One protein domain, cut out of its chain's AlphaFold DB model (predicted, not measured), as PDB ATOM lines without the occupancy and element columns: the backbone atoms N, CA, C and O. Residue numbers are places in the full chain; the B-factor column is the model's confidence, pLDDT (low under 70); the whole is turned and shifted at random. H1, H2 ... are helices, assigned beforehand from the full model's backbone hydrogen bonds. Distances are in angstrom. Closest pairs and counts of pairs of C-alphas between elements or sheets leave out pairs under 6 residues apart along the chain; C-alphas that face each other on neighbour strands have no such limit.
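This is residues 51 to 95 of the 95 residues of the protein "Putative amino acid ABC transporter, periplasmic binding protein" of Legionella cincinnatiensis (UniProt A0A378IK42). Little of this domain is regular structure: one straight helix, H2, forms one side, and a long open loop of chain with the single helical turn H1 on it forms the other, joined by a long unnamed link. The printed part has 45 residues with two named helices, H1 then H2, and no named strand; the class is all helix, though the helices hold only 16 residues. The whole is loose, with a radius of gyration of the C-alphas of 11.7 A and spans of 29 by 29 by 16 A.

Begin at C-alpha 51, (139.337, 123.219, 216.712); residues 51 to 64 hold no named element. Next comes H1, residues 65 to 68, 5.9 A long. After residues 69 to 80, find C-alpha 81 at (134.116, 119.460, 209.181), where H2, residues 81 to 92, begins; it runs 16.7 A to C-alpha 92 at (134.271, 104.576, 216.844).

H1 and H2 are near each other, with 5 pairs of C-alphas within 10 A but no pair within 8 A. In H2 every O i to N i+4 pair is within hydrogen-bond range; H1 is too short for such a pair.

The C-alphas farthest apart, those of Lys 56 and Lys 94, are 32.5 A apart. The link from H1 to H2, 12 residues, is long, and the printed part has no cut. Look at residues 88 to 95 for pLDDT under 70.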
ATOM      1  N   GLN A  51     139.561 122.693 215.370       87.12
ATOM      2  CA  GLN A  51     139.337 123.219 216.712       87.12
ATOM      3  C   GLN A  51     137.864 123.126 217.094       87.12
ATOM      4  O   GLN A  51     136.974 123.292 216.260       87.12
ATOM      5  N   TYR A  52     137.623 122.899 218.383       86.44
ATOM      6  CA  TYR A  52     136.290 122.855 218.965       86.44
ATOM      7  C   TYR A  52     136.069 124.098 219.818       86.44
ATOM      8  O   TYR A  52     136.856 124.402 220.715       86.44
ATOM      9  N   LEU A  53     134.973 124.804 219.552       89.81
ATOM     10  CA  LEU A  53     134.541 125.932 220.364       89.81
ATOM     11  C   LEU A  53     133.455 125.464 221.336       89.81
ATOM     12  O   LEU A  53     132.425 124.930 220.923       89.81
ATOM     13  N   ALA A  54     133.668 125.702 222.626       88.19
ATOM     14  CA  ALA A  54     132.716 125.370 223.677       88.19
ATOM     15  C   ALA A  54     132.538 126.536 224.657       88.19
ATOM     16  O   ALA A  54     133.347 127.461 224.723       88.19
ATOM     17  N   LEU A  55     131.466 126.488 225.453       90.75
ATOM     18  CA  LEU A  55     131.272 127.445 226.543       90.75
ATOM     19  C   LEU A  55     132.411 127.330 227.560       90.75
ATOM     20  O   LEU A  55     132.823 126.226 227.904       90.75
ATOM     21  N   LYS A  56     132.823 128.463 228.136       91.94
ATOM     22  CA  LYS A  56     133.924 128.545 229.113       91.94
ATOM     23  C   LYS A  56     133.810 127.553 230.279       91.94
ATOM     24  O   LYS A  56     134.828 127.078 230.762       91.94
ATOM     25  N   LYS A  57     132.591 127.195 230.707       90.94
ATOM     26  CA  LYS A  57     132.366 126.187 231.762       90.94
ATOM     27  C   LYS A  57     132.930 124.795 231.433       90.94
ATOM     28  O   LYS A  57     133.082 123.987 232.336       90.94
ATOM     29  N   TRP A  58     133.219 124.525 230.162       87.00
ATOM     30  CA  TRP A  58     133.806 123.276 229.684       87.00
ATOM     31  C   TRP A  58     135.328 123.355 229.511       87.00
ATOM     32  O   TRP A  58     135.936 122.355 229.162       87.00
ATOM     33  N   ALA A  59     135.958 124.507 229.773       86.81
ATOM     34  CA  ALA A  59     137.391 124.705 229.536       86.81
ATOM     35  C   ALA A  59     138.296 123.827 230.417       86.81
ATOM     36  O   ALA A  59     139.453 123.612 230.077       86.81
ATOM     37  N   THR A  60     137.790 123.338 231.551       87.81
ATOM     38  CA  THR A  60     138.526 122.454 232.465       87.81
ATOM     39  C   THR A  60     138.292 120.973 232.189       87.81
ATOM     40  O   THR A  60     138.926 120.140 232.832       87.81
ATOM     41  N   VAL A  61     137.380 120.626 231.275       85.75
ATOM     42  CA  VAL A  61     137.139 119.232 230.897       85.75
ATOM     43  C   VAL A  61     138.250 118.803 229.941       85.75
ATOM     44  O   VAL A  61     138.417 119.444 228.901       85.75
ATOM     45  N   PRO A  62     139.014 117.743 230.260       87.44
ATOM     46  CA  PRO A  62     139.999 117.203 229.337       87.44
ATOM     47  C   PRO A  62     139.337 116.821 228.017       87.44
ATOM     48  O   PRO A  62     138.290 116.171 227.997       87.44
ATOM     49  N   PHE A  63     139.950 117.232 226.913       84.06
ATOM     50  CA  PHE A  63     139.455 116.876 225.595       84.06
ATOM     51  C   PHE A  63     139.583 115.362 225.384       84.06
ATOM     52  O   PHE A  63     140.675 114.809 225.481       84.06
ATOM     53  N   SER A  64     138.465 114.705 225.093       84.19
ATOM     54  CA  SER A  64     138.391 113.312 224.641       84.19
ATOM     55  C   SER A  64     137.184 113.168 223.719       84.19
ATOM     56  O   SER A  64     136.280 113.997 223.772       84.19
ATOM     57  N   GLU A  65     137.166 112.162 222.851       75.06
ATOM     58  CA  GLU A  65     136.061 111.976 221.899       75.06
ATOM     59  C   GLU A  65     134.730 111.683 222.622       75.06
ATOM     60  O   GLU A  65     133.701 112.252 222.259       75.06
ATOM     61  N   ASP A  66     134.775 110.949 223.740       81.38
ATOM     62  CA  ASP A  66     133.624 110.627 224.600       81.38
ATOM     63  C   ASP A  66     132.892 111.870 225.134       81.38
ATOM     64  O   ASP A  66     131.704 111.826 225.466       81.38
ATOM     65  N   VAL A  67     133.560 113.034 225.200       84.12
ATOM     66  CA  VAL A  67     132.888 114.280 225.613       84.12
ATOM     67  C   VAL A  67     131.825 114.721 224.614       84.12
ATOM     68  O   VAL A  67     131.074 115.644 224.920       84.12
ATOM     69  N   PHE A  68     131.744 114.108 223.434       81.25
ATOM     70  CA  PHE A  68     130.734 114.400 222.426       81.25
ATOM     71  C   PHE A  68     129.541 113.442 222.456       81.25
ATOM     72  O   PHE A  68     128.539 113.724 221.793       81.25
ATOM     73  N   ASP A  69     129.579 112.386 223.269       83.44
ATOM     74  CA  ASP A  69     128.525 111.377 223.308       83.44
ATOM     75  C   ASP A  69     127.166 111.965 223.688       83.44
ATOM     76  O   ASP A  69     126.990 112.683 224.680       83.44
ATOM     77  N   GLY A  70     126.179 111.698 222.829       84.12
ATOM     78  CA  GLY A  70     124.826 112.238 222.949       84.12
ATOM     79  C   GLY A  70     124.730 113.763 222.790       84.12
ATOM     80  O   GLY A  70     123.649 114.326 222.986       84.12
ATOM     81  N   LYS A  71     125.820 114.458 222.438       85.19
ATOM     82  CA  LYS A  71     125.832 115.910 222.219       85.19
ATOM     83  C   LYS A  71     125.630 116.245 220.746       85.19
ATOM     84  O   LYS A  71     125.961 115.490 219.841       85.19
ATOM     85  N   LYS A  72     125.080 117.435 220.504       88.50
ATOM     86  CA  LYS A  72     124.964 118.005 219.159       88.50
ATOM     87  C   LYS A  72     126.165 118.905 218.901       88.50
ATOM     88  O   LYS A  72     126.381 119.854 219.654       88.50
ATOM     89  N   ILE A  73     126.899 118.630 217.830       88.00
ATOM     90  CA  ILE A  73     128.006 119.467 217.364       88.00
ATOM     91  C   ILE A  73     127.506 120.300 216.184       88.00
ATOM     92  O   ILE A  73     126.982 119.764 215.208       88.00
ATOM     93  N   GLY A  74     127.640 121.621 216.291       90.31
ATOM     94  CA  GLY A  74     127.362 122.535 215.189       90.31
ATOM     95  C   GLY A  74     128.561 122.624 214.249       90.31
ATOM     96  O   GLY A  74     129.697 122.714 214.705       90.31
ATOM     97  N   ILE A  75     128.302 122.640 212.944       90.12
ATOM     98  CA  ILE A  75     129.325 122.818 211.910       90.12
ATOM     99  C   ILE A  75     128.849 123.797 210.842       90.12
ATOM    100  O   ILE A  75     127.649 123.986 210.639       90.12
ATOM    101  N   GLN A  76     129.797 124.366 210.102       87.06
ATOM    102  CA  GLN A  76     129.488 125.066 208.864       87.06
ATOM    103  C   GLN A  76     129.328 124.054 207.722       87.06
ATOM    104  O   GLN A  76     130.281 123.383 207.322       87.06
ATOM    105  N   VAL A  77     128.115 123.949 207.182       85.94
ATOM    106  CA  VAL A  77     127.802 123.044 206.065       85.94
ATOM    107  C   VAL A  77     128.550 123.469 204.793       85.94
ATOM    108  O   VAL A  77     128.673 124.657 204.487       85.94
ATOM    109  N   GLY A  78     129.052 122.484 204.043       84.69
ATOM    110  CA  GLY A  78     129.891 122.697 202.858       84.69
ATOM    111  C   GLY A  78     131.382 122.860 203.173       84.69
ATOM    112  O   GLY A  78     132.176 123.104 202.272       84.69
ATOM    113  N   THR A  79     131.785 122.722 204.436       88.75
ATOM    114  CA  THR A  79     133.199 122.638 204.829       88.75
ATOM    115  C   THR A  79     133.619 121.183 205.049       88.75
ATOM    116  O   THR A  79     132.796 120.267 205.051       88.75
ATOM    117  N   ILE A  80     134.914 120.958 205.278       89.69
ATOM    118  CA  ILE A  80     135.450 119.620 205.557       89.69
ATOM    119  C   ILE A  80     135.017 119.055 206.920       89.69
ATOM    120  O   ILE A  80     135.156 117.854 207.142       89.69
ATOM    121  N   PHE A  81     134.470 119.881 207.822       89.38
ATOM    122  CA  PHE A  81     134.116 119.460 209.181       89.38
ATOM    123  C   PHE A  81     132.996 118.414 209.212       89.38
ATOM    124  O   PHE A  81     133.021 117.535 210.067       89.38
ATOM    125  N   ASP A  82     132.076 118.433 208.240       86.25
ATOM    126  CA  ASP A  82     131.060 117.379 208.100       86.25
ATOM    127  C   ASP A  82     131.707 116.003 207.868       86.25
ATOM    128  O   ASP A  82     131.344 115.010 208.495       86.25
ATOM    129  N   ARG A  83     132.734 115.953 207.009       86.75
ATOM    130  CA  ARG A  83     133.482 114.722 206.726       86.75
ATOM    131  C   ARG A  83     134.325 114.290 207.919       86.75
ATOM    132  O   ARG A  83     134.358 113.100 208.220       86.75
ATOM    133  N   ILE A  84     135.005 115.230 208.574       86.31
ATOM    134  CA  ILE A  84     135.867 114.935 209.728       86.31
ATOM    135  C   ILE A  84     135.049 114.287 210.844       86.31
ATOM    136  O   ILE A  84     135.395 113.188 211.274       86.31
ATOM    137  N   LEU A  85     133.932 114.902 211.242       82.19
ATOM    138  CA  LEU A  85     133.088 114.363 212.310       82.19
ATOM    139  C   LEU A  85     132.512 112.992 211.940       82.19
ATOM    140  O   LEU A  85     132.553 112.076 212.751       82.19
ATOM    141  N   LYS A  86     132.049 112.802 210.697       77.94
ATOM    142  CA  LYS A  86     131.555 111.492 210.234       77.94
ATOM    143  C   LYS A  86     132.640 110.418 210.215       77.94
ATOM    144  O   LYS A  86     132.354 109.269 210.528       77.94
ATOM    145  N   THR A  87     133.869 110.777 209.845       75.12
ATOM    146  CA  THR A  87     134.989 109.828 209.786       75.12
ATOM    147  C   THR A  87     135.402 109.398 211.189       75.12
ATOM    148  O   THR A  87     135.549 108.204 211.422       75.12
ATOM    149  N   GLN A  88     135.516 110.334 212.136       66.06
ATOM    150  CA  GLN A  88     135.839 109.998 213.527       66.06
ATOM    151  C   GLN A  88     134.735 109.168 214.194       66.06
ATOM    152  O   GLN A  88     135.022 108.127 214.774       66.06
ATOM    153  N   VAL A  89     133.462 109.522 213.981       57.25
ATOM    154  CA  VAL A  89     132.327 108.708 214.453       57.25
ATOM    155  C   VAL A  89     132.322 107.307 213.819       57.25
ATOM    156  O   VAL A  89     132.002 106.326 214.484       57.25
ATOM    157  N   PHE A  90     132.695 107.171 212.543       40.91
ATOM    158  CA  PHE A  90     132.775 105.868 211.871       40.91
ATOM    159  C   PHE A  90     133.911 104.980 212.404       40.91
ATOM    160  O   PHE A  90     133.741 103.764 212.482       40.91
ATOM    161  N   LEU A  91     135.051 105.563 212.788       46.09
ATOM    162  CA  LEU A  91     136.135 104.837 213.458       46.09
ATOM    163  C   LEU A  91     135.696 104.289 214.830       46.09
ATOM    164  O   LEU A  91     136.091 103.179 215.177       46.09
ATOM    165  N   MET A  92     134.815 104.995 215.544       44.88
ATOM    166  CA  MET A  92     134.271 104.576 216.844       44.88
ATOM    167  C   MET A  92     133.358 103.337 216.770       44.88
ATOM    168  O   MET A  92     133.304 102.562 217.713       44.88
ATOM    169  N   LEU A  93     132.663 103.102 215.649       45.69
ATOM    170  CA  LEU A  93     131.774 101.935 215.470       45.69
ATOM    171  C   LEU A  93     132.509 100.639 215.078       45.69
ATOM    172  O   LEU A  93     131.871  99.607 214.867       45.69
ATOM    173  N   LYS A  94     133.832 100.702 214.899       36.06
ATOM    174  CA  LYS A  94     134.673  99.578 214.459       36.06
ATOM    175  C   LYS A  94     135.619  99.045 215.540       36.06
ATOM    176  O   LYS A  94     136.351  98.098 215.249       36.06
ATOM    177  N   LEU A  95     135.602  99.639 216.730       42.03
ATOM    178  CA  LEU A  95     136.290  99.175 217.938       42.03
ATOM    179  C   LEU A  95     135.269  98.547 218.892       42.03
ATOM    180  O   LEU A  95     135.653  97.567 219.565       42.03
TER     181      LEU A  95